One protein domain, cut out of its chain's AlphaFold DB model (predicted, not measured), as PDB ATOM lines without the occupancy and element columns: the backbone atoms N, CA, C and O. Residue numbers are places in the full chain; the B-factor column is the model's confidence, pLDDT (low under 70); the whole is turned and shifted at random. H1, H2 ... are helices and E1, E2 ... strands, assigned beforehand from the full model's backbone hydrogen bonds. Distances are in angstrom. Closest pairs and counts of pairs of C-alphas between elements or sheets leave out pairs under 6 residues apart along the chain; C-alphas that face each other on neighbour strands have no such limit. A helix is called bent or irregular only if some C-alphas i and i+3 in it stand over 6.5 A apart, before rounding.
ATOM      1  N   TYR A 129     219.023 172.212 200.584       87.50
ATOM      2  CA  TYR A 129     219.775 171.345 199.682       87.50
ATOM      3  C   TYR A 129     219.431 169.886 199.970       87.50
ATOM      4  O   TYR A 129     219.747 169.372 201.038       87.50
ATOM      5  N   ILE A 130     218.754 169.231 199.031       86.94
ATOM      6  CA  ILE A 130     218.201 167.883 199.161       86.94
ATOM      7  C   ILE A 130     219.271 166.831 198.849       86.94
ATOM      8  O   ILE A 130     219.764 166.742 197.719       86.94
ATOM      9  N   TYR A 131     219.579 165.991 199.838       81.75
ATOM     10  CA  TYR A 131     220.394 164.784 199.667       81.75
ATOM     11  C   TYR A 131     219.551 163.601 199.204       81.75
ATOM     12  O   TYR A 131     219.951 162.867 198.301       81.75
ATOM     13  N   ASN A 132     218.379 163.420 199.816       83.19
ATOM     14  CA  ASN A 132     217.465 162.343 199.474       83.19
ATOM     15  C   ASN A 132     216.008 162.739 199.727       83.19
ATOM     16  O   ASN A 132     215.695 163.563 200.586       83.19
ATOM     17  N   LEU A 133     215.117 162.117 198.966       85.69
ATOM     18  CA  LEU A 133     213.675 162.270 199.053       85.69
ATOM     19  C   LEU A 133     213.021 160.953 198.632       85.69
ATOM     20  O   LEU A 133     213.447 160.318 197.664       85.69
ATOM     21  N   ALA A 134     211.954 160.563 199.326       82.56
ATOM     22  CA  ALA A 134     211.086 159.475 198.894       82.56
ATOM     23  C   ALA A 134     209.635 159.954 198.824       82.56
ATOM     24  O   ALA A 134     209.135 160.579 199.750       82.56
ATOM     25  N   GLY A 135     208.957 159.665 197.713       79.25
ATOM     26  CA  GLY A 135     207.512 159.873 197.609       79.25
ATOM     27  C   GLY A 135     206.758 158.742 198.294       79.25
ATOM     28  O   GLY A 135     207.134 157.580 198.134       79.25
ATOM     29  N   ILE A 136     205.692 159.076 199.020       76.50
ATOM     30  CA  ILE A 136     204.829 158.089 199.674       76.50
ATOM     31  C   ILE A 136     203.474 158.049 198.977       76.50
ATOM     32  O   ILE A 136     202.807 159.071 198.788       76.50
ATOM     33  N   GLU A 137     203.098 156.846 198.546       76.75
ATOM     34  CA  GLU A 137     201.893 156.614 197.761       76.75
ATOM     35  C   GLU A 137     200.640 157.095 198.503       76.75
ATOM     36  O   GLU A 137     200.490 156.918 199.708       76.75
ATOM     37  N   GLY A 138     199.736 157.748 197.770       79.44
ATOM     38  CA  GLY A 138     198.488 158.259 198.334       79.44
ATOM     39  C   GLY A 138     198.627 159.516 199.198       79.44
ATOM     40  O   GLY A 138     197.617 159.964 199.734       79.44
ATOM     41  N   THR A 139     199.822 160.113 199.310       83.81
ATOM     42  CA  THR A 139     200.033 161.353 200.079       83.81
ATOM     43  C   THR A 139     200.644 162.486 199.255       83.81
ATOM     44  O   THR A 139     201.133 162.301 198.134       83.81
ATOM     45  N   GLU A 140     200.574 163.696 199.804       87.38
ATOM     46  CA  GLU A 140     201.255 164.886 199.284       87.38
ATOM     47  C   GLU A 140     202.582 165.185 199.989       87.38
ATOM     48  O   GLU A 140     203.193 166.220 199.733       87.38
ATOM     49  N   TYR A 141     203.036 164.282 200.854       90.50
ATOM     50  CA  TYR A 141     204.211 164.492 201.681       90.50
ATOM     51  C   TYR A 141     205.388 163.624 201.245       90.50
ATOM     52  O   TYR A 141     205.233 162.521 200.713       90.50
ATOM     53  N   TYR A 142     206.577 164.142 201.516       88.62
ATOM     54  CA  TYR A 142     207.858 163.517 201.249       88.62
ATOM     55  C   TYR A 142     208.697 163.538 202.525       88.62
ATOM     56  O   TYR A 142     208.987 164.623 203.030       88.62
ATOM     57  N   PRO A 143     209.144 162.390 203.053       89.88
ATOM     58  CA  PRO A 143     210.347 162.354 203.868       89.88
ATOM     59  C   PRO A 143     211.525 162.883 203.045       89.88
ATOM     60  O   PRO A 143     211.719 162.494 201.886       89.88
ATOM     61  N   VAL A 144     212.296 163.781 203.652       90.25
ATOM     62  CA  VAL A 144     213.440 164.447 203.031       90.25
ATOM     63  C   VAL A 144     214.640 164.457 203.962       90.25
ATOM     64  O   VAL A 144     214.507 164.666 205.166       90.25
ATOM     65  N   GLN A 145     215.819 164.260 203.381       88.38
ATOM     66  CA  GLN A 145     217.102 164.561 204.004       88.38
ATOM     67  C   GLN A 145     217.731 165.741 203.296       88.38
ATOM     68  O   GLN A 145     217.807 165.770 202.063       88.38
ATOM     69  N   PHE A 146     218.175 166.714 204.078       88.50
ATOM     70  CA  PHE A 146     218.643 167.980 203.549       88.50
ATOM     71  C   PHE A 146     219.676 168.636 204.464       88.50
ATOM     72  O   PHE A 146     219.802 168.286 205.633       88.50
ATOM     73  N   THR A 147     220.386 169.626 203.935       87.31
ATOM     74  CA  THR A 147     221.092 170.634 204.737       87.31
ATOM     75  C   THR A 147     220.587 172.027 204.368       87.31
ATOM     76  O   THR A 147     220.019 172.247 203.291       87.31
ATOM     77  N   LYS A 148     220.760 172.971 205.292       86.19
ATOM     78  CA  LYS A 148     220.515 174.400 205.068       86.19
ATOM     79  C   LYS A 148     221.791 175.123 204.606       86.19
ATOM     80  O   LYS A 148     221.693 176.259 204.146       86.19
ATOM     81  N   ASP A 149     222.957 174.473 204.693       82.00
ATOM     82  CA  ASP A 149     224.254 175.033 204.312       82.00
ATOM     83  C   ASP A 149     224.764 174.437 202.990       82.00
ATOM     84  O   ASP A 149     224.996 173.238 202.840       82.00
ATOM     85  N   SER A 150     224.982 175.316 202.013       80.62
ATOM     86  CA  SER A 150     225.552 174.953 200.718       80.62
ATOM     87  C   SER A 150     226.961 174.360 200.811       80.62
ATOM     88  O   SER A 150     227.318 173.514 199.997       80.62
ATOM     89  N   ILE A 151     227.764 174.797 201.785       77.31
ATOM     90  CA  ILE A 151     229.154 174.367 201.948       77.31
ATOM     91  C   ILE A 151     229.181 172.913 202.423       77.31
ATOM     92  O   ILE A 151     229.863 172.086 201.820       77.31
ATOM     93  N   GLU A 152     228.365 172.583 203.426       72.75
ATOM     94  CA  GLU A 152     228.185 171.212 203.922       72.75
ATOM     95  C   GLU A 152     227.679 170.251 202.836       72.75
ATOM     96  O   GLU A 152     228.025 169.069 202.826       72.75
ATOM     97  N   PHE A 153     226.868 170.753 201.897       71.94
ATOM     98  CA  PHE A 153     226.379 169.952 200.778       71.94
ATOM     99  C   PHE A 153     227.491 169.542 199.806       71.94
ATOM    100  O   PHE A 153     227.535 168.388 199.378       71.94
ATOM    101  N   TYR A 154     228.382 170.471 199.449       68.50
ATOM    102  CA  TYR A 154     229.417 170.230 198.439       68.50
ATOM    103  C   TYR A 154     230.728 169.668 199.001       68.50
ATOM    104  O   TYR A 154     231.496 169.087 198.234       68.50
ATOM    105  N   ASP A 155     230.984 169.790 200.307       65.25
ATOM    106  CA  ASP A 155     232.162 169.211 200.955       65.25
ATOM    107  C   ASP A 155     231.780 168.352 202.166       65.25
ATOM    108  O   ASP A 155     231.647 168.812 203.302       65.25
ATOM    109  N   SER A 156     231.670 167.046 201.918       58.09
ATOM    110  CA  SER A 156     231.356 166.055 202.947       58.09
ATOM    111  C   SER A 156     232.419 165.936 204.049       58.09
ATOM    112  O   SER A 156     232.158 165.286 205.058       58.09
ATOM    113  N   ASN A 157     233.612 166.521 203.878       57.47
ATOM    114  CA  ASN A 157     234.679 166.468 204.885       57.47
ATOM    115  C   ASN A 157     234.535 167.546 205.967       57.47
ATOM    116  O   ASN A 157     235.226 167.475 206.981       57.47
ATOM    117  N   ILE A 158     233.647 168.527 205.775       58.09
ATOM    118  CA  ILE A 158     233.449 169.641 206.717       58.09
ATOM    119  C   ILE A 158     232.583 169.225 207.925       58.09
ATOM    120  O   ILE A 158     232.479 169.963 208.900       58.09
ATOM    121  N   GLY A 159     232.050 167.996 207.935       56.75
ATOM    122  CA  GLY A 159     231.326 167.449 209.087       56.75
ATOM    123  C   GLY A 159     229.934 168.055 209.276       56.75
ATOM    124  O   GLY A 159     229.496 168.233 210.410       56.75
ATOM    125  N   GLY A 160     229.261 168.389 208.172       64.56
ATOM    126  CA  GLY A 160     227.924 168.976 208.184       64.56
ATOM    127  C   GLY A 160     226.835 168.045 208.714       64.56
ATOM    128  O   GLY A 160     226.965 166.817 208.671       64.56
ATOM    129  N   GLN A 161     225.747 168.632 209.214       74.19
ATOM    130  CA  GLN A 161     224.611 167.872 209.738       74.19
ATOM    131  C   GLN A 161     223.611 167.558 208.624       74.19
ATOM    132  O   GLN A 161     223.043 168.453 207.999       74.19
ATOM    133  N   VAL A 162     223.341 166.267 208.415       80.00
ATOM    134  CA  VAL A 162     222.227 165.831 207.570       80.00
ATOM    135  C   VAL A 162     220.954 165.889 208.405       80.00
ATOM    136  O   VAL A 162     220.758 165.110 209.339       80.00
ATOM    137  N   LEU A 163     220.090 166.844 208.076       89.00
ATOM    138  CA  LEU A 163     218.808 167.035 208.736       89.00
ATOM    139  C   LEU A 163     217.744 166.159 208.084       89.00
ATOM    140  O   LEU A 163     217.809 165.852 206.892       89.00
ATOM    141  N   PHE A 164     216.725 165.810 208.862       91.56
ATOM    142  CA  PHE A 164     215.548 165.094 208.384       91.56
ATOM    143  C   PHE A 164     214.295 165.953 208.537       91.56
ATOM    144  O   PHE A 164     214.139 166.694 209.512       91.56
ATOM    145  N   GLY A 165     213.360 165.813 207.603       92.81
ATOM    146  CA  GLY A 165     212.049 166.435 207.704       92.81
ATOM    147  C   GLY A 165     210.980 165.754 206.864       92.81
ATOM    148  O   GLY A 165     211.243 164.825 206.103       92.81
ATOM    149  N   ILE A 166     209.756 166.252 207.013       93.44
ATOM    150  CA  ILE A 166     208.594 165.908 206.196       93.44
ATOM    151  C   ILE A 166     208.195 167.173 205.442       93.44
ATOM    152  O   ILE A 166     207.910 168.199 206.060       93.44
ATOM    153  N   MET A 167     208.189 167.101 204.119       93.19
ATOM    154  CA  MET A 167     207.986 168.223 203.207       93.19
ATOM    155  C   MET A 167     206.735 168.004 202.355       93.19
ATOM    156  O   MET A 167     206.459 166.873 201.969       93.19
ATOM    157  N   ASP A 168     205.980 169.055 202.040       92.69
ATOM    158  CA  ASP A 168     204.890 168.971 201.057       92.69
ATOM    159  C   ASP A 168     205.385 169.099 199.600       92.69
ATOM    160  O   ASP A 168     206.571 169.299 199.323       92.69
ATOM    161  N   ARG A 169     204.464 168.982 198.637       91.38
ATOM    162  CA  ARG A 169     204.752 169.116 197.194       91.38
ATOM    163  C   ARG A 169     205.221 170.508 196.762       91.38
ATOM    164  O   ARG A 169     205.695 170.650 195.639       91.38
ATOM    165  N   GLU A 170     205.069 171.514 197.614       92.69
ATOM    166  CA  GLU A 170     205.472 172.895 197.345       92.69
ATOM    167  C   GLU A 170     206.844 173.222 197.948       92.69
ATOM    168  O   GLU A 170     207.358 174.320 197.757       92.69
ATOM    169  N   GLY A 171     207.459 172.268 198.652       90.06
ATOM    170  CA  GLY A 171     208.755 172.452 199.291       90.06
ATOM    171  C   GLY A 171     208.685 172.992 200.720       90.06
ATOM    172  O   GLY A 171     209.724 173.336 201.283       90.06
ATOM    173  N   ASN A 172     207.500 173.068 201.338       92.38
ATOM    174  CA  ASN A 172     207.373 173.530 202.718       92.38
ATOM    175  C   ASN A 172     207.587 172.369 203.698       92.38
ATOM    176  O   ASN A 172     206.899 171.347 203.624       92.38
ATOM    177  N   LEU A 173     208.481 172.550 204.672       92.50
ATOM    178  CA  LEU A 173     208.653 171.605 205.778       92.50
ATOM    179  C   LEU A 173     207.460 171.689 206.738       92.50
ATOM    180  O   LEU A 173     207.164 172.747 207.288       92.50
ATOM    181  N   LYS A 174     206.788 170.559 206.956       93.25
ATOM    182  CA  LYS A 174     205.723 170.396 207.957       93.25
ATOM    183  C   LYS A 174     206.257 169.902 209.296       93.25
ATOM    184  O   LYS A 174     205.706 170.239 210.336       93.25
ATOM    185  N   ALA A 175     207.337 169.129 209.257       92.38
ATOM    186  CA  ALA A 175     208.099 168.705 210.421       92.38
ATOM    187  C   ALA A 175     209.585 168.686 210.055       92.38
ATOM    188  O   ALA A 175     209.940 168.332 208.928       92.38
ATOM    189  N   SER A 176     210.454 169.052 210.990       92.50
ATOM    190  CA  SER A 176     211.901 169.013 210.789       92.50
ATOM    191  C   SER A 176     212.632 168.772 212.096       92.50
ATOM    192  O   SER A 176     212.189 169.218 213.154       92.50
ATOM    193  N   TYR A 177     213.780 168.118 211.992       90.75
ATOM    194  CA  TYR A 177     214.697 167.890 213.094       90.75
ATOM    195  C   TYR A 177     215.967 168.691 212.842       90.75
ATOM    196  O   TYR A 177     216.620 168.507 211.820       90.75
ATOM    197  N   ASP A 178     216.328 169.560 213.785       87.00
ATOM    198  CA  ASP A 178     217.552 170.375 213.720       87.00
ATOM    199  C   ASP A 178     218.795 169.614 214.232       87.00
ATOM    200  O   ASP A 178     219.761 170.214 214.692       87.00
ATOM    201  N   LYS A 179     218.744 168.279 214.218       83.69
ATOM    202  CA  LYS A 179     219.838 167.369 214.574       83.69
ATOM    203  C   LYS A 179     219.780 166.150 213.662       83.69
ATOM    204  O   LYS A 179     218.714 165.829 213.133       83.69
ATOM    205  N   THR A 180     220.895 165.436 213.549       82.75
ATOM    206  CA  THR A 180     220.933 164.143 212.863       82.75
ATOM    207  C   THR A 180     220.014 163.139 213.557       82.75
ATOM    208  O   THR A 180     220.010 163.009 214.785       82.75
ATOM    209  N   VAL A 181     219.227 162.421 212.765       87.94
ATOM    210  CA  VAL A 181     218.285 161.399 213.227       87.94
ATOM    211  C   VAL A 181     218.305 160.215 212.272       87.94
ATOM    212  O   VAL A 181     218.549 160.373 211.076       87.94
ATOM    213  N   SER A 182     217.993 159.030 212.780       87.25
ATOM    214  CA  SER A 182     217.668 157.875 211.949       87.25
ATOM    215  C   SER A 182     216.168 157.869 211.677       87.25
ATOM    216  O   SER A 182     215.361 157.832 212.605       87.25
ATOM    217  N   ALA A 183     215.788 157.920 210.403       89.44
ATOM    218  CA  ALA A 183     214.394 157.874 209.982       89.44
ATOM    219  C   ALA A 183     214.074 156.529 209.323       89.44
ATOM    220  O   ALA A 183     214.892 155.967 208.598       89.44
ATOM    221  N   TYR A 184     212.866 156.029 209.554       88.69
ATOM    222  CA  TYR A 184     212.369 154.764 209.035       88.69
ATOM    223  C   TYR A 184     210.949 154.936 208.488       88.69
ATOM    224  O   TYR A 184     210.191 155.783 208.963       88.69
ATOM    225  N   ILE A 185     210.587 154.132 207.491       86.62
ATOM    226  CA  ILE A 185     209.268 154.132 206.850       86.62
ATOM    227  C   ILE A 185     208.612 152.769 207.080       86.62
ATOM    228  O   ILE A 185     209.165 151.742 206.683       86.62
ATOM    229  N   ASP A 186     207.415 152.773 207.663       87.19
ATOM    230  CA  ASP A 186     206.589 151.578 207.856       87.19
ATOM    231  C   ASP A 186     205.146 151.831 207.403       87.19
ATOM    232  O   ASP A 186     204.329 152.394 208.133       87.19
ATOM    233  N   GLY A 187     204.828 151.452 206.163       84.31
ATOM    234  CA  GLY A 187     203.532 151.758 205.557       84.31
ATOM    235  C   GLY A 187     203.259 153.267 205.533       84.31
ATOM    236  O   GLY A 187     204.005 154.024 204.917       84.31
ATOM    237  N   ASP A 188     202.197 153.692 206.221       86.69
ATOM    238  CA  ASP A 188     201.809 155.102 206.370       86.69
ATOM    239  C   ASP A 188     202.513 155.810 207.550       86.69
ATOM    240  O   ASP A 188     202.112 156.910 207.938       86.69
ATOM    241  N   LEU A 189     203.516 155.187 208.175       90.81
ATOM    242  CA  LEU A 189     204.216 155.738 209.333       90.81
ATOM    243  C   LEU A 189     205.641 156.158 208.980       90.81
ATOM    244  O   LEU A 189     206.376 155.429 208.312       90.81
ATOM    245  N   ILE A 190     206.041 157.318 209.496       92.56
ATOM    246  CA  ILE A 190     207.440 157.743 209.557       92.56
ATOM    247  C   ILE A 190     207.876 157.665 211.013       92.56
ATOM    248  O   ILE A 190     207.313 158.351 211.864       92.56
ATOM    249  N   ILE A 191     208.887 156.849 211.283       93.75
ATOM    250  CA  ILE A 191     209.464 156.672 212.613       93.75
ATOM    251  C   ILE A 191     210.809 157.386 212.636       93.75
ATOM    252  O   ILE A 191     211.659 157.132 211.787       93.75
ATOM    253  N   VAL A 192     211.011 158.279 213.597       93.81
ATOM    254  CA  VAL A 192     212.232 159.070 213.739       93.81
ATOM    255  C   VAL A 192     212.847 158.815 215.103       93.81
ATOM    256  O   VAL A 192     212.198 158.954 216.142       93.81
ATOM    257  N   ILE A 193     214.119 158.440 215.083       91.56
ATOM    258  CA  ILE A 193     214.908 158.105 216.259       91.56
ATOM    259  C   ILE A 193     216.085 159.082 216.324       91.56
ATOM    260  O   ILE A 193     216.835 159.179 215.350       91.56
ATOM    261  N   PRO A 194     216.268 159.820 217.433       86.94
ATOM    262  CA  PRO A 194     217.449 160.655 217.619       86.94
ATOM    263  C   PRO A 194     218.732 159.844 217.438       86.94
ATOM    264  O   PRO A 194     218.853 158.758 218.003       86.94
ATOM    265  N   ALA A 195     219.686 160.361 216.661       80.50
ATOM    266  CA  ALA A 195     221.003 159.746 216.604       80.50
ATOM    267  C   ALA A 195     221.709 159.943 217.953       80.50
ATOM    268  O   ALA A 195     221.680 161.042 218.510       80.50
ATOM    269  N   THR A 196     222.339 158.886 218.459       74.62
ATOM    270  CA  THR A 196     223.193 158.924 219.652       74.62
ATOM    271  C   THR A 196     224.644 158.747 219.247       74.62
ATOM    272  O   THR A 196     224.954 157.867 218.439       74.62
ATOM    273  N   TYR A 197     225.535 159.558 219.813       68.56
ATOM    274  CA  TYR A 197     226.965 159.514 219.501       68.56
ATOM    275  C   TYR A 197     227.800 159.204 220.745       68.56
ATOM    276  O   TYR A 197     227.550 159.729 221.827       68.56
ATOM    277  N   GLY A 198     228.842 158.386 220.577       69.94
ATOM    278  CA  GLY A 198     229.761 158.043 221.665       69.94
ATOM    279  C   GLY A 198     229.071 157.278 222.797       69.94
ATOM    280  O   GLY A 198     228.413 156.274 222.544       69.94
ATOM    281  N   ASP A 199     229.230 157.763 224.029       70.12
ATOM    282  CA  ASP A 199     228.742 157.118 225.259       70.12
ATOM    283  C   ASP A 199     227.299 157.518 225.639       70.12
ATOM    284  O   ASP A 199     226.856 157.299 226.769       70.12
ATOM    285  N   GLU A 200     226.558 158.155 224.728       74.38
ATOM    286  CA  GLU A 200     225.162 158.520 224.966       74.38
ATOM    287  C   GLU A 200     224.275 157.278 225.121       74.38
ATOM    288  O   GLU A 200     224.370 156.311 224.364       74.38
ATOM    289  N   ALA A 201     223.376 157.312 226.109       76.69
ATOM    290  CA  ALA A 201     222.415 156.235 226.306       76.69
ATOM    291  C   ALA A 201     221.487 156.119 225.081       76.69
ATOM    292  O   ALA A 201     221.008 157.150 224.596       76.69
ATOM    293  N   PRO A 202     221.185 154.894 224.612       78.25
ATOM    294  CA  PRO A 202     220.320 154.700 223.460       78.25
ATOM    295  C   PRO A 202     218.920 155.283 223.720       78.25
ATOM    296  O   PRO A 202     218.422 155.238 224.854       78.25
ATOM    297  N   PRO A 203     218.263 155.829 222.687       85.25
ATOM    298  CA  PRO A 203     216.960 156.455 222.838       85.25
ATOM    299  C   PRO A 203     215.906 155.401 223.192       85.25
ATOM    300  O   PRO A 203     215.754 154.388 222.518       85.25
ATOM    301  N   THR A 204     215.135 155.656 224.249       90.25
ATOM    302  CA  THR A 204     214.068 154.752 224.725       90.25
ATOM    303  C   THR A 204     212.691 155.102 224.169       90.25
ATOM    304  O   THR A 204     211.713 154.398 224.420       90.25
ATOM    305  N   VAL A 205     212.591 156.201 223.419       93.81
ATOM    306  CA  VAL A 205     211.356 156.705 222.816       93.81
ATOM    307  C   VAL A 205     211.672 157.243 221.424       93.81
ATOM    308  O   VAL A 205     212.699 157.892 221.225       93.81
ATOM    309  N   CYS A 206     210.769 157.010 220.480       94.81
ATOM    310  CA  CYS A 206     210.811 157.563 219.132       94.81
ATOM    311  C   CYS A 206     209.617 158.473 218.854       94.81
ATOM    312  O   CYS A 206     208.597 158.434 219.549       94.81
ATOM    313  N   ASP A 207     209.763 159.280 217.812       96.25
ATOM    314  CA  ASP A 207     208.672 160.012 217.189       96.25
ATOM    315  C   ASP A 207     208.064 159.183 216.066       96.25
ATOM    316  O   ASP A 207     208.778 158.720 215.180       96.25
ATOM    317  N   VAL A 208     206.745 159.019 216.076       95.50
ATOM    318  CA  VAL A 208     206.002 158.321 215.029       95.50
ATOM    319  C   VAL A 208     204.977 159.280 214.446       95.50
ATOM    320  O   VAL A 208     204.046 159.702 215.133       95.50
ATOM    321  N   TYR A 209     205.142 159.615 213.171       94.75
ATOM    322  CA  TYR A 209     204.170 160.394 212.415       94.75
ATOM    323  C   TYR A 209     203.280 159.469 211.607       94.75
ATOM    324  O   TYR A 209     203.776 158.649 210.833       94.75
ATOM    325  N   ASN A 210     201.969 159.669 211.702       91.94
ATOM    326  CA  ASN A 210     201.080 159.226 210.639       91.94
ATOM    327  C   ASN A 210     201.241 160.182 209.458       91.94
ATOM    328  O   ASN A 210     200.932 161.363 209.572       91.94
ATOM    329  N   ILE A 211     201.711 159.700 208.313       82.81
ATOM    330  CA  ILE A 211     202.031 160.589 207.198       82.81
ATOM    331  C   ILE A 211     200.799 161.208 206.535       82.81
ATOM    332  O   ILE A 211     200.887 162.286 205.958       82.81
ATOM    333  N   LYS A 212     199.630 160.570 206.636       84.12
ATOM    334  CA  LYS A 212     198.388 161.097 206.056       84.12
ATOM    335  C   LYS A 212     197.825 162.253 206.877       84.12
ATOM    336  O   LYS A 212     197.303 163.200 206.299       84.12
ATOM    337  N   THR A 213     197.915 162.172 208.205       88.25
ATOM    338  CA  THR A 213     197.356 163.187 209.116       88.25
ATOM    339  C   THR A 213     198.402 164.144 209.680       88.25
ATOM    340  O   THR A 213     198.033 165.177 210.230       88.25
ATOM    341  N   LEU A 214     199.689 163.803 209.559       89.06
ATOM    342  CA  LEU A 214     200.822 164.423 210.253       89.06
ATOM    343  C   LEU A 214     200.705 164.407 211.783       89.06
ATOM    344  O   LEU A 214     201.409 165.143 212.472       89.06
ATOM    345  N   GLU A 215     199.833 163.559 212.330       94.19
ATOM    346  CA  GLU A 215     199.705 163.400 213.771       94.19
ATOM    347  C   GLU A 215     200.963 162.739 214.333       94.19
ATOM    348  O   GLU A 215     201.371 161.663 213.883       94.19
ATOM    349  N   LEU A 216     201.559 163.402 215.321       95.38
ATOM    350  CA  LEU A 216     202.726 162.928 216.044       95.38
ATOM    351  C   LEU A 216     202.299 162.166 217.293       95.38
ATOM    352  O   LEU A 216     201.564 162.689 218.133       95.38
ATOM    353  N   ARG A 217     202.865 160.977 217.476       96.00
ATOM    354  CA  ARG A 217     202.837 160.264 218.751       96.00
ATOM    355  C   ARG A 217     204.234 159.814 219.149       96.00
ATOM    356  O   ARG A 217     205.094 159.582 218.305       96.00
ATOM    357  N   LYS A 218     204.443 159.683 220.453       95.94
ATOM    358  CA  LYS A 218     205.670 159.134 221.028       95.94
ATOM    359  C   LYS A 218     205.463 157.650 221.296       95.94
ATOM    360  O   LYS A 218     204.479 157.291 221.943       95.94
ATOM    361  N   GLU A 219     206.381 156.806 220.840       96.12
ATOM    362  CA  GLU A 219     206.320 155.360 221.082       96.12
ATOM    363  C   GLU A 219     207.589 154.842 221.763       96.12
ATOM    364  O   GLU A 219     208.688 155.301 221.437       96.12
ATOM    365  N   PRO A 220     207.469 153.891 222.707       96.12
ATOM    366  CA  PRO A 220     208.624 153.309 223.369       96.12
ATOM    367  C   PRO A 220     209.421 152.428 222.404       96.12
ATOM    368  O   PRO A 220     208.863 151.560 221.728       96.12
ATOM    369  N   ILE A 221     210.738 152.597 222.421       93.75
ATOM    370  CA  ILE A 221     211.683 151.671 221.803       93.75
ATOM    371  C   ILE A 221     212.122 150.678 222.872       93.75
ATOM    372  O   ILE A 221     212.548 151.053 223.964       93.75
ATOM    373  N   ASN A 222     212.012 149.394 222.557       92.44
ATOM    374  CA  ASN A 222     212.393 148.317 223.457       92.44
ATOM    375  C   ASN A 222     213.739 147.749 223.025       92.44
ATOM    376  O   ASN A 222     214.116 147.829 221.861       92.44
ATOM    377  N   LEU A 223     214.455 147.133 223.954       89.38
ATOM    378  CA  LEU A 223     215.673 146.415 223.614       89.38
ATOM    379  C   LEU A 223     215.338 144.947 223.371       89.38
ATOM    380  O   LEU A 223     214.567 144.339 224.117       89.38
ATOM    381  N   ILE A 224     215.900 144.384 222.305       88.56
ATOM    382  CA  ILE A 224     215.824 142.953 222.038       88.56
ATOM    383  C   ILE A 224     216.675 142.249 223.088       88.56
ATOM    384  O   ILE A 224     217.894 142.419 223.135       88.56
ATOM    385  N   THR A 225     216.038 141.422 223.911       87.88
ATOM    386  CA  THR A 225     216.756 140.492 224.782       87.88
ATOM    387  C   THR A 225     217.257 139.331 223.937       87.88
ATOM    388  O   THR A 225     216.512 138.390 223.653       87.88
ATOM    389  N   LEU A 226     218.516 139.407 223.509       83.69
ATOM    390  CA  LEU A 226     219.166 138.285 222.852       83.69
ATOM    391  C   LEU A 226     219.628 137.240 223.876       83.69
ATOM    392  O   LEU A 226     219.995 137.588 225.002       83.69
ATOM    393  N   PRO A 227     219.597 135.951 223.502       85.12
ATOM    394  CA  PRO A 227     220.258 134.901 224.265       85.12
ATOM    395  C   PRO A 227     221.788 135.064 224.182       85.12
ATOM    396  O   PRO A 227     222.300 136.015 223.594       85.12
ATOM    397  N   GLU A 228     222.526 134.113 224.753       83.62
ATOM    398  CA  GLU A 228     223.978 134.003 224.562       83.62
ATOM    399  C   GLU A 228     224.354 134.178 223.081       83.62
ATOM    400  O   GLU A 228     223.735 133.556 222.213       83.62
ATOM    401  N   ASN A 229     225.338 135.030 222.783       80.38
ATOM    402  CA  ASN A 229     225.772 135.303 221.414       80.38
ATOM    403  C   ASN A 229     226.253 134.020 220.724       80.38
ATOM    404  O   ASN A 229     226.877 133.148 221.338       80.38
ATOM    405  N   TYR A 230     225.997 133.924 219.420       80.00
ATOM    406  CA  TYR A 230     226.336 132.734 218.648       80.00
ATOM    407  C   TYR A 230     227.822 132.368 218.737       80.00
ATOM    408  O   TYR A 230     228.140 131.191 218.863       80.00
ATOM    409  N   ASP A 231     228.736 133.338 218.725       77.19
ATOM    410  CA  ASP A 231     230.179 133.063 218.776       77.19
ATOM    411  C   ASP A 231     230.606 132.399 220.095       77.19
ATOM    412  O   ASP A 231     231.448 131.500 220.097       77.19
ATOM    413  N   SER A 232     229.989 132.771 221.222       76.50
ATOM    414  CA  SER A 232     230.262 132.126 222.512       76.50
ATOM    415  C   SER A 232     229.563 130.776 222.641       76.50
ATOM    416  O   SER A 232     230.172 129.832 223.143       76.50
ATOM    417  N   TYR A 233     228.345 130.642 222.109       76.94
ATOM    418  CA  TYR A 233     227.644 129.357 222.062       76.94
ATOM    419  C   TYR A 233     228.351 128.336 221.157       76.94
ATOM    420  O   TYR A 233     228.452 127.152 221.487       76.94
ATOM    421  N   SER A 234     228.820 128.784 219.993       68.44
ATOM    422  CA  SER A 234     229.407 127.923 218.967       68.44
ATOM    423  C   SER A 234     230.825 127.483 219.302       68.44
ATOM    424  O   SER A 234     231.217 126.447 218.782       68.44
ATOM    425  N   GLY A 235     231.543 128.179 220.199       66.50
ATOM    426  CA  GLY A 235     232.855 127.822 220.764       66.50
ATOM    427  C   GLY A 235     233.592 126.651 220.070       66.50
ATOM    428  O   GLY A 235     234.290 126.879 219.085       66.50
ATOM    429  N   PRO A 236     233.467 125.392 220.545       52.31
ATOM    430  CA  PRO A 236     234.146 124.207 219.989       52.31
ATOM    431  C   PRO A 236     233.436 123.493 218.808       52.31
ATOM    432  O   PRO A 236     233.916 122.460 218.342       52.31
ATOM    433  N   TYR A 237     232.302 123.999 218.322       53.22
ATOM    434  CA  TYR A 237     231.425 123.416 217.295       53.22
ATOM    435  C   TYR A 237     231.405 124.232 215.990       53.22
ATOM    436  O   TYR A 237     230.342 124.463 215.418       53.22
ATOM    437  N   SER A 238     232.568 124.644 215.480       51.75
ATOM    438  CA  SER A 238     232.723 125.412 214.226       51.75
ATOM    439  C   SER A 238     232.318 124.667 212.934       51.75
ATOM    440  O   SER A 238     232.715 125.054 211.837       51.75
ATOM    441  N   SER A 239     231.531 123.594 213.041       57.81
ATOM    442  CA  SER A 239     230.993 122.814 211.929       57.81
ATOM    443  C   SER A 239     229.545 123.197 211.592       57.81
ATOM    444  O   SER A 239     228.837 123.798 212.400       57.81
ATOM    445  N   GLU A 240     229.102 122.786 210.397       57.53
ATOM    446  CA  GLU A 240     227.761 122.915 209.780       57.53
ATOM    447  C   GLU A 240     226.544 122.481 210.638       57.53
ATOM    448  O   GLU A 240     225.452 122.392 210.104       57.53
ATOM    449  N   GLY A 241     226.697 122.178 211.935       68.44
ATOM    450  CA  GLY A 241     225.593 121.859 212.854       68.44
ATOM    451  C   GLY A 241     225.448 122.805 214.054       68.44
ATOM    452  O   GLY A 241     224.507 122.658 214.838       68.44
ATOM    453  N   GLY A 242     226.382 123.744 214.259       78.94
ATOM    454  CA  GLY A 242     226.330 124.701 215.374       78.94
ATOM    455  C   GLY A 242     225.195 125.717 215.225       78.94
ATOM    456  O   GLY A 242     224.506 126.034 216.196       78.94
ATOM    457  N   LYS A 243     224.947 126.165 213.990       84.94
ATOM    458  CA  LYS A 243     223.877 127.106 213.643       84.94
ATOM    459  C   LYS A 243     222.495 126.498 213.860       84.94
ATOM    460  O   LYS A 243     221.639 127.122 214.478       84.94
ATOM    461  N   GLU A 244     222.289 125.269 213.409       87.31
ATOM    462  CA  GLU A 244     221.034 124.527 213.510       87.31
ATOM    463  C   GLU A 244     220.676 124.281 214.975       87.31
ATOM    464  O   GLU A 244     219.542 124.524 215.378       87.31
ATOM    465  N   ARG A 245     221.656 123.888 215.798       85.81
ATOM    466  CA  ARG A 245     221.460 123.706 217.245       85.81
ATOM    467  C   ARG A 245     221.174 125.016 217.972       85.81
ATOM    468  O   ARG A 245     220.361 125.036 218.894       85.81
ATOM    469  N   TYR A 246     221.819 126.108 217.564       88.38
ATOM    470  CA  TYR A 246     221.539 127.435 218.110       88.38
ATOM    471  C   TYR A 246     220.103 127.872 217.798       88.38
ATOM    472  O   TYR A 246     219.387 128.328 218.690       88.38
ATOM    473  N   ILE A 247     219.663 127.655 216.555       90.25
ATOM    474  CA  ILE A 247     218.284 127.893 216.116       90.25
ATOM    475  C   ILE A 247     217.308 127.034 216.927       90.25
ATOM    476  O   ILE A 247     216.367 127.578 217.494       90.25
ATOM    477  N   GLU A 248     217.538 125.724 217.029       90.31
ATOM    478  CA  GLU A 248     216.664 124.804 217.772       90.31
ATOM    479  C   GLU A 248     216.535 125.196 219.250       90.31
ATOM    480  O   GLU A 248     215.451 125.123 219.826       90.31
ATOM    481  N   LYS A 249     217.632 125.648 219.867       91.75
ATOM    482  CA  LYS A 249     217.655 126.012 221.285       91.75
ATOM    483  C   LYS A 249     216.993 127.359 221.575       91.75
ATOM    484  O   LYS A 249     216.361 127.499 222.622       91.75
ATOM    485  N   TYR A 250     217.193 128.355 220.713       92.62
ATOM    486  CA  TYR A 250     216.902 129.750 221.057       92.62
ATOM    487  C   TYR A 250     215.892 130.452 220.151       92.62
ATOM    488  O   TYR A 250     215.419 131.534 220.511       92.62
ATOM    489  N   ARG A 251     215.530 129.888 218.995       92.00
ATOM    490  CA  ARG A 251     214.521 130.512 218.137       92.00
ATOM    491  C   ARG A 251     213.146 130.358 218.777       92.00
ATOM    492  O   ARG A 251     212.715 129.266 219.129       92.00
ATOM    493  N   THR A 252     212.464 131.483 218.941       93.38
ATOM    494  CA  THR A 252     211.138 131.565 219.558       93.38
ATOM    495  C   THR A 252     210.153 132.215 218.588       93.38
ATOM    496  O   THR A 252     210.589 132.885 217.647       93.38
ATOM    497  N   PRO A 253     208.832 132.132 218.844       93.25
ATOM    498  CA  PRO A 253     207.843 132.850 218.043       93.25
ATOM    499  C   PRO A 253     208.101 134.359 217.961       93.25
ATOM    500  O   PRO A 253     207.750 134.977 216.961       93.25
ATOM    501  N   PHE A 254     208.729 134.967 218.974       93.25
ATOM    502  CA  PHE A 254     209.160 136.364 218.897       93.25
ATOM    503  C   PHE A 254     210.150 136.566 217.741       93.25
ATOM    504  O   PHE A 254     209.896 137.378 216.860       93.25
ATOM    505  N   PHE A 255     211.221 135.768 217.690       92.31
ATOM    506  CA  PHE A 255     212.229 135.841 216.630       92.31
ATOM    507  C   PHE A 255     211.699 135.417 215.257       92.31
ATOM    508  O   PHE A 255     212.182 135.916 214.247       92.31
ATOM    509  N   GLU A 256     210.714 134.523 215.183       90.75
ATOM    510  CA  GLU A 256     210.083 134.116 213.918       90.75
ATOM    511  C   GLU A 256     209.184 135.201 213.316       90.75
ATOM    512  O   GLU A 256     209.084 135.299 212.096       90.75
ATOM    513  N   ASN A 257     208.530 135.999 214.164       91.12
ATOM    514  CA  ASN A 257     207.601 137.052 213.746       91.12
ATOM    515  C   ASN A 257     208.217 138.456 213.802       91.12
ATOM    516  O   ASN A 257     207.508 139.435 213.578       91.12
ATOM    517  N   LEU A 258     209.502 138.568 214.143       90.62
ATOM    518  CA  LEU A 258     210.202 139.840 214.107       90.62
ATOM    519  C   LEU A 258     210.380 140.266 212.648       90.62
ATOM    520  O   LEU A 258     210.802 139.474 211.799       90.62
ATOM    521  N   GLU A 259     210.044 141.518 212.375       88.12
ATOM    522  CA  GLU A 259     210.153 142.153 211.073       88.12
ATOM    523  C   GLU A 259     211.098 143.345 211.148       88.12
ATOM    524  O   GLU A 259     211.230 144.029 212.161       88.12
ATOM    525  N   GLY A 260     211.773 143.591 210.040       84.88
ATOM    526  CA  GLY A 260     212.715 144.677 209.915       84.88
ATOM    527  C   GLY A 260     212.049 145.942 209.395       84.88
ATOM    528  O   GLY A 260     211.269 145.869 208.446       84.88
ATOM    529  N   VAL A 261     212.364 147.103 209.973       86.00
ATOM    530  CA  VAL A 261     211.787 148.375 209.518       86.00
ATOM    531  C   VAL A 261     212.699 149.036 208.483       86.00
ATOM    532  O   VAL A 261     213.920 149.103 208.648       86.00
ATOM    533  N   LYS A 262     212.110 149.529 207.389       82.00
ATOM    534  CA  LYS A 262     212.850 150.117 206.268       82.00
ATOM    535  C   LYS A 262     213.458 151.466 206.657       82.00
ATOM    536  O   LYS A 262     212.728 152.391 206.990       82.00
ATOM    537  N   SER A 263     214.775 151.599 206.539       82.06
ATOM    538  CA  SER A 263     215.507 152.852 206.759       82.06
ATOM    539  C   SER A 263     215.270 153.847 205.618       82.06
ATOM    540  O   SER A 263     215.205 153.469 204.441       82.06
ATOM    541  N   PHE A 264     215.160 155.127 205.963       81.12
ATOM    542  CA  PHE A 264     215.238 156.252 205.042       81.12
ATOM    543  C   PHE A 264     216.693 156.749 204.999       81.12
ATOM    544  O   PHE A 264     217.141 157.529 205.834       81.12
ATOM    545  N   GLU A 265     217.456 156.213 204.047       70.50
ATOM    546  CA  GLU A 265     218.914 156.379 203.954       70.50
ATOM    547  C   GLU A 265     219.366 157.744 203.429       70.50
ATOM    548  O   GLU A 265     218.814 158.239 202.455       70.50
ATOM    549  N   GLU A 266     220.467 158.260 203.980       54.12
ATOM    550  CA  GLU A 266     221.051 159.590 203.715       54.12
ATOM    551  C   GLU A 266     221.539 159.837 202.283       54.12
ATOM    552  O   GLU A 266     221.755 160.989 201.903       54.12
ATOM    553  N   LYS A 267     221.742 158.790 201.469       55.34
ATOM    554  CA  LYS A 267     222.392 158.928 200.156       55.34
ATOM    555  C   LYS A 267     221.626 158.263 199.010       55.34
ATOM    556  O   LYS A 267     221.097 157.162 199.174       55.34
ATOM    557  N   PRO A 268     221.651 158.864 197.803       49.62
ATOM    558  CA  PRO A 268     221.301 158.166 196.575       49.62
ATOM    559  C   PRO A 268     222.260 156.981 196.407       49.62
ATOM    560  O   PRO A 268     223.451 157.163 196.160       49.62
ATOM    561  N   ILE A 269     221.762 155.760 196.596       45.50
ATOM    562  CA  ILE A 269     222.560 154.538 196.465       45.50
ATOM    563  C   ILE A 269     223.028 154.438 195.007       45.50
ATOM    564  O   ILE A 269     222.279 154.004 194.133       45.50
ATOM    565  N   TYR A 270     224.273 154.825 194.720       38.25
ATOM    566  CA  TYR A 270     224.981 154.245 193.579       38.25
ATOM    567  C   TYR A 270     224.997 152.725 193.774       38.25
ATOM    568  O   TYR A 270     225.029 152.285 194.923       38.25
ATOM    569  N   PRO A 271     224.970 151.910 192.704       41.12
ATOM    570  CA  PRO A 271     224.947 150.455 192.811       41.12
ATOM    571  C   PRO A 271     226.297 149.922 193.324       41.12
ATOM    572  O   PRO A 271     227.036 149.266 192.600       41.12
ATOM    573  N   ALA A 272     226.638 150.222 194.574       40.34
ATOM    574  CA  ALA A 272     227.654 149.529 195.332       40.34
ATOM    575  C   ALA A 272     227.079 148.180 195.781       40.34
ATOM    576  O   ALA A 272     225.871 148.008 195.950       40.34
ATOM    577  N   SER A 273     227.969 147.207 195.923       42.22
ATOM    578  CA  SER A 273     227.714 145.788 196.186       42.22
ATOM    579  C   SER A 273     226.906 145.476 197.453       42.22
ATOM    580  O   SER A 273     226.427 144.351 197.584       42.22
ATOM    581  N   ASP A 274     226.683 146.446 198.339       43.56
ATOM    582  CA  ASP A 274     226.005 146.259 199.628       43.56
ATOM    583  C   ASP A 274     224.487 146.444 199.507       43.56
ATOM    584  O   ASP A 274     223.868 147.311 200.126       43.56
ATOM    585  N   LYS A 275     223.868 145.607 198.666       45.50
ATOM    586  CA  LYS A 275     222.407 145.568 198.466       45.50
ATOM    587  C   LYS A 275     221.640 144.992 199.659       45.50
ATOM    588  O   LYS A 275     220.416 145.087 199.674       45.50
ATOM    589  N   ASN A 276     222.341 144.406 200.624       40.88
ATOM    590  CA  ASN A 276     221.766 143.836 201.832       40.88
ATOM    591  C   ASN A 276     222.210 144.698 203.010       40.88
ATOM    592  O   ASN A 276     223.393 144.716 203.344       40.88
ATOM    593  N   ARG A 277     221.274 145.412 203.634       50.09
ATOM    594  CA  ARG A 277     221.515 146.060 204.926       50.09
ATOM    595  C   ARG A 277     220.652 145.390 205.991       50.09
ATOM    596  O   ARG A 277     219.434 145.316 205.835       50.09
ATOM    597  N   GLY A 278     221.309 144.893 207.039       46.03
ATOM    598  CA  GLY A 278     220.713 144.591 208.344       46.03
ATOM    599  C   GLY A 278     220.620 145.864 209.200       46.03
ATOM    600  O   GLY A 278     221.256 146.870 208.895       46.03
ATOM    601  N   TYR A 279     219.757 145.845 210.209       56.62
ATOM    602  CA  TYR A 279     218.963 146.982 210.698       56.62
ATOM    603  C   TYR A 279     219.579 147.796 211.830       56.62
ATOM    604  O   TYR A 279     220.492 147.362 212.522       56.62
ATOM    605  N   GLY A 280     218.931 148.940 212.084       72.81
ATOM    606  CA  GLY A 280     218.901 149.597 213.392       72.81
ATOM    607  C   GLY A 280     217.514 149.628 214.062       72.81
ATOM    608  O   GLY A 280     217.425 150.155 215.162       72.81
ATOM    609  N   LEU A 281     216.439 149.112 213.436       87.44
ATOM    610  CA  LEU A 281     215.075 149.102 213.994       87.44
ATOM    611  C   LEU A 281     214.250 147.896 213.510       87.44
ATOM    612  O   LEU A 281     214.233 147.573 212.318       87.44
ATOM    613  N   TYR A 282     213.520 147.281 214.440       89.50
ATOM    614  CA  TYR A 282     212.698 146.088 214.238       89.50
ATOM    615  C   TYR A 282     211.301 146.280 214.834       89.50
ATOM    616  O   TYR A 282     211.118 147.098 215.736       89.50
ATOM    617  N   LYS A 283     210.325 145.499 214.372       92.12
ATOM    618  CA  LYS A 283     208.967 145.471 214.924       92.12
ATOM    619  C   LYS A 283     208.466 144.046 215.114       92.12
ATOM    620  O   LYS A 283     208.796 143.163 214.325       92.12
ATOM    621  N   ASP A 284     207.673 143.815 216.153       92.62
ATOM    622  CA  ASP A 284     206.951 142.549 216.310       92.62
ATOM    623  C   ASP A 284     205.606 142.557 215.563       92.62
ATOM    624  O   ASP A 284     205.190 143.549 214.961       92.62
ATOM    625  N   LYS A 285     204.888 141.432 215.633       90.56
ATOM    626  CA  LYS A 285     203.572 141.249 215.005       90.56
ATOM    627  C   LYS A 285     202.500 142.219 215.521       90.56
ATOM    628  O   LYS A 285     201.484 142.414 214.856       90.56
ATOM    629  N   GLN A 286     202.684 142.788 216.712       91.88
ATOM    630  CA  GLN A 286     201.792 143.790 217.297       91.88
ATOM    631  C   GLN A 286     202.205 145.221 216.917       91.88
ATOM    632  O   GLN A 286     201.497 146.163 217.268       91.88
ATOM    633  N   GLY A 287     203.312 145.388 216.188       90.00
ATOM    634  CA  GLY A 287     203.854 146.677 215.772       90.00
ATOM    635  C   GLY A 287     204.723 147.353 216.832       90.00
ATOM    636  O   GLY A 287     205.101 148.506 216.649       90.00
ATOM    637  N   LYS A 288     205.055 146.673 217.935       94.50
ATOM    638  CA  LYS A 288     205.923 147.241 218.969       94.50
ATOM    639  C   LYS A 288     207.363 147.284 218.461       94.50
ATOM    640  O   LYS A 288     207.825 146.332 217.836       94.50
ATOM    641  N   LEU A 289     208.058 148.385 218.739       94.50
ATOM    642  CA  LEU A 289     209.376 148.683 218.178       94.50
ATOM    643  C   LEU A 289     210.523 148.197 219.069       94.50
ATOM    644  O   LEU A 289     210.466 148.326 220.299       94.50
ATOM    645  N   TYR A 290     211.580 147.683 218.435       91.62
ATOM    646  CA  TYR A 290     212.757 147.129 219.095       91.62
ATOM    647  C   TYR A 290     214.079 147.529 218.424       91.62
ATOM    648  O   TYR A 290     214.154 147.657 217.203       91.62
ATOM    649  N   GLN A 291     215.141 147.645 219.223       88.50
ATOM    650  CA  GLN A 291     216.536 147.788 218.793       88.50
ATOM    651  C   GLN A 291     217.429 146.751 219.484       88.50
ATOM    652  O   GLN A 291     217.075 146.216 220.536       88.50
ATOM    653  N   THR A 292     218.588 146.452 218.905       81.25
ATOM    654  CA  THR A 292     219.625 145.651 219.575       81.25
ATOM    655  C   THR A 292     220.392 146.495 220.601       81.25
ATOM    656  O   THR A 292     220.324 147.724 220.569       81.25
ATOM    657  N   HIS A 293     221.130 145.860 221.522       75.94
ATOM    658  CA  HIS A 293     221.959 146.589 222.492       75.94
ATOM    659  C   HIS A 293     223.246 147.138 221.859       75.94
ATOM    660  O   HIS A 293     223.851 148.065 222.391       75.94
ATOM    661  N   GLY A 294     223.674 146.576 220.727       71.00
ATOM    662  CA  GLY A 294     224.829 147.052 219.976       71.00
ATOM    663  C   GLY A 294     225.038 146.292 218.669       71.00
ATOM    664  O   GLY A 294     224.209 145.484 218.259       71.00
ATOM    665  N   TYR A 295     226.172 146.543 218.015       66.44
ATOM    666  CA  TYR A 295     226.525 145.912 216.736       66.44
ATOM    667  C   TYR A 295     226.804 144.402 216.861       66.44
ATOM    668  O   TYR A 295     226.480 143.624 215.968       66.44
ATOM    669  N   ASN A 296     227.367 143.967 217.992       67.31
ATOM    670  CA  ASN A 296     227.734 142.561 218.224       67.31
ATOM    671  C   ASN A 296     226.515 141.620 218.304       67.31
ATOM    672  O   ASN A 296     226.642 140.408 218.139       67.31
ATOM    673  N   ASP A 297     225.334 142.186 218.529       73.31
ATOM    674  CA  ASP A 297     224.059 141.481 218.621       73.31
ATOM    675  C   ASP A 297     223.503 141.088 217.243       73.31
ATOM    676  O   ASP A 297     222.756 140.111 217.126       73.31
ATOM    677  N   SER A 298     223.883 141.821 216.189       74.38
ATOM    678  CA  SER A 298     223.310 141.675 214.849       74.38
ATOM    679  C   SER A 298     223.509 140.266 214.296       74.38
ATOM    680  O   SER A 298     222.550 139.654 213.850       74.38
ATOM    681  N   TYR A 299     224.699 139.677 214.436       78.12
ATOM    682  CA  TYR A 299     224.965 138.342 213.884       78.12
ATOM    683  C   TYR A 299     224.097 137.236 214.507       78.12
ATOM    684  O   TYR A 299     223.602 136.347 213.813       78.12
ATOM    685  N   SER A 300     223.860 137.305 215.818       83.94
ATOM    686  CA  SER A 300     222.996 136.333 216.500       83.94
ATOM    687  C   SER A 300     221.535 136.516 216.083       83.94
ATOM    688  O   SER A 300     220.819 135.537 215.862       83.94
ATOM    689  N   LEU A 301     221.105 137.768 215.905       85.75
ATOM    690  CA  LEU A 301     219.775 138.088 215.402       85.75
ATOM    691  C   LEU A 301     219.577 137.648 213.944       85.75
ATOM    692  O   LEU A 301     218.513 137.132 213.616       85.75
ATOM    693  N   ASP A 302     220.593 137.751 213.084       82.56
ATOM    694  CA  ASP A 302     220.560 137.254 211.699       82.56
ATOM    695  C   ASP A 302     220.294 135.746 211.631       82.56
ATOM    696  O   ASP A 302     219.598 135.263 210.735       82.56
ATOM    697  N   ILE A 303     220.831 134.992 212.591       86.12
ATOM    698  CA  ILE A 303     220.632 133.544 212.679       86.12
ATOM    699  C   ILE A 303     219.221 133.212 213.182       86.12
ATOM    700  O   ILE A 303     218.579 132.308 212.641       86.12
ATOM    701  N   LEU A 304     218.733 133.922 214.204       89.62
ATOM    702  CA  LEU A 304     217.431 133.655 214.834       89.62
ATOM    703  C   LEU A 304     216.249 134.218 214.032       89.62
ATOM    704  O   LEU A 304     215.153 133.648 214.048       89.62
ATOM    705  N   SER A 305     216.475 135.304 213.301       89.19
ATOM    706  CA  SER A 305     215.463 136.062 212.568       89.19
ATOM    707  C   SER A 305     215.951 136.456 211.165       89.19
ATOM    708  O   SER A 305     216.007 137.641 210.827       89.19
ATOM    709  N   PRO A 306     216.288 135.483 210.297       83.56
ATOM    710  CA  PRO A 306     216.818 135.766 208.960       83.56
ATOM    711  C   PRO A 306     215.841 136.558 208.078       83.56
ATOM    712  O   PRO A 306     216.262 137.294 207.186       83.56
ATOM    713  N   GLN A 307     214.532 136.434 208.327       80.19
ATOM    714  CA  GLN A 307     213.494 137.137 207.570       80.19
ATOM    715  C   GLN A 307     213.536 138.650 207.780       80.19
ATOM    716  O   GLN A 307     213.278 139.412 206.852       80.19
ATOM    717  N   CYS A 308     213.933 139.093 208.968       78.62
ATOM    718  CA  CYS A 308     214.245 140.481 209.195       78.62
ATOM    719  C   CYS A 308     215.747 140.643 209.131       78.62
ATOM    720  O   CYS A 308     216.270 141.066 210.137       78.62
ATOM    721  N   ASN A 309     216.401 140.315 207.989       65.19
ATOM    722  CA  ASN A 309     217.799 140.638 207.581       65.19
ATOM    723  C   ASN A 309     218.069 140.686 206.081       65.19
ATOM    724  O   ASN A 309     219.210 140.597 205.637       65.19
ATOM    725  N   SER A 310     217.049 140.947 205.263       54.97
ATOM    726  CA  SER A 310     217.251 141.139 203.827       54.97
ATOM    727  C   SER A 310     216.111 141.930 203.206       54.97
ATOM    728  O   SER A 310     215.094 141.367 202.813       54.97
ATOM    729  N   TYR A 311     216.302 143.235 203.047       57.47
ATOM    730  CA  TYR A 311     215.571 143.964 202.022       57.47
ATOM    731  C   TYR A 311     216.565 144.697 201.134       57.47
ATOM    732  O   TYR A 311     217.473 145.385 201.599       57.47
ATOM    733  N   THR A 312     216.402 144.527 199.824       57.69
ATOM    734  CA  THR A 312     217.125 145.351 198.868       57.69
ATOM    735  C   THR A 312     216.513 146.734 198.911       57.69
ATOM    736  O   THR A 312     215.334 146.908 198.594       57.69
ATOM    737  N   LEU A 313     217.313 147.721 199.305       58.06
ATOM    738  CA  LEU A 313     216.918 149.112 199.170       58.06
ATOM    739  C   LEU A 313     216.627 149.372 197.685       58.06
ATOM    740  O   LEU A 313     217.527 149.211 196.853       58.06
ATOM    741  N   PRO A 314     215.383 149.731 197.314       57.12
ATOM    742  CA  PRO A 314     215.131 150.166 195.957       57.12
ATOM    743  C   PRO A 314     215.974 151.417 195.729       57.12
ATOM    744  O   PRO A 314     216.022 152.302 196.587       57.12
ATOM    745  N   VAL A 315     216.659 151.485 194.590       58.19
ATOM    746  CA  VAL A 315     217.396 152.699 194.252       58.19
ATOM    747  C   VAL A 315     216.381 153.833 194.158       58.19
ATOM    748  O   VAL A 315     215.377 153.696 193.459       58.19
ATOM    749  N   SER A 316     216.605 154.913 194.907       60.88
ATOM    750  CA  SER A 316     215.669 156.036 194.953       60.88
ATOM    751  C   SER A 316     215.418 156.562 193.536       60.88
ATOM    752  O   SER A 316     216.368 156.841 192.809       60.88
ATOM    753  N   ASP A 317     214.155 156.718 193.124       62.78
ATOM    754  CA  ASP A 317     213.818 157.292 191.809       62.78
ATOM    755  C   ASP A 317     214.470 158.674 191.626       62.78
ATOM    756  O   ASP A 317     214.929 159.007 190.532       62.78
ATOM    757  N   PHE A 318     214.570 159.435 192.722       66.75
ATOM    758  CA  PHE A 318     215.279 160.713 192.803       66.75
ATOM    759  C   PHE A 318     216.751 160.597 192.367       66.75
ATOM    760  O   PHE A 318     217.286 161.477 191.697       66.75
ATOM    761  N   ALA A 319     217.394 159.476 192.698       60.94
ATOM    762  CA  ALA A 319     218.814 159.227 192.501       60.94
ATOM    763  C   ALA A 319     219.201 158.782 191.089       60.94
ATOM    764  O   ALA A 319     220.395 158.687 190.810       60.94
TER     765      ALA A 319
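Overview. This is residues 129 to 319 of the 422 residues of an uncharacterized protein of Flavobacterium cerinum (UniProt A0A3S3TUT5). An elongated domain has two sheets partly face to face toward one end and a loose group of short helices, H2 to H6, toward the other. The sheet E5 to E9, curled like part of a barrel, stands between the small sheet E1 to E4 and those helices; H1 is at the edge of the small sheet. The printed part has 191 residues, in the order E1 E2 H1 E3 E4 E5 E6 E7 E8 H2 H3 H4 E9 H5 H6; the class is mixed, with under half of the residues in named elements. Sheet E1 - E2 - E3 - E4 is antiparallel and E5 - E6 - E7 - E8 - E9 mixed. The whole is compact, with a radius of gyration of the C-alphas of 18.5 A and spans of 58 by 37 by 33 A.

Along the chain. E1, residues 129 to 133, begins with C-alpha 129 at (219.775, 171.345, 199.682). E2 is residues 141 to 147, 18.2 A long; H1 150 to 154; E3 163 to 168; E4 173 to 177; E5 181 to 186; E6 189 to 194; E7 205 to 210. E8, residues 216 to 223, is 22.3 A long and ends at (215.673, 146.415, 223.614). H2 is residues 230 to 234, H3 242 to 250, H4 253 to 257, E9 289 to 291, H5 295 to 304, 15.4 A long, and H6 306 to 309, ending at (217.799, 140.638, 207.581).

Arrangement. E5 E6 E7 E8 form a meander, each strand the antiparallel neighbour of the one before, with N 182 and O 193 at 2.8 A, N 190 and O 209 at 2.9 A, and N 206 and O 219 at 2.9 A. E8 and E9 are parallel, N 222 and O 289 at 2.9 A, and with H2 H3 H4 between them form a strand-helix-strand unit. This sheet and E1 E2 E3 E4 form a sandwich, two sheets face to face, their strands at 16 degrees. In the smaller sheet N 131 and O 145 are 2.9 A apart, N 144 and O 165 2.9 A, and N 166 and O 175 2.8 A. H1 only grazes it. H3 touches H5, about perpendicular at 86 degrees, closest at the C-alphas of Ile 247 and Leu 304, 6.0 A. H2 touches H3, the C-alphas of Ser 234 and Gly 242 5.7 A apart. H4 and H5 only just touch, with 3 pairs of C-alphas within 8 A, the closest those of Phe 255 and Leu 304, 5.9 A. H6 is close to H5 but not clearly touching, the C-alphas of Asp 302 and Asn 309 6.0 A apart. H5 is only just irregular, C-alphas 296 and 299 being 6.7 A apart. H1, H2, H3 and H4 have every O i to N i+4 pair within hydrogen-bond range, H5 4 of 6, and H6 is too short for one.

Size, cuts and confidence. The C-alphas of Glu 170 and Pro 236, the two farthest apart, are 60.9 A from each other. The printed part has no cut, and H4 to E9 is the long link. Mean pLDDT of the printed part is 79.6; residues under 70 include 266 to 279 and 309 to 319.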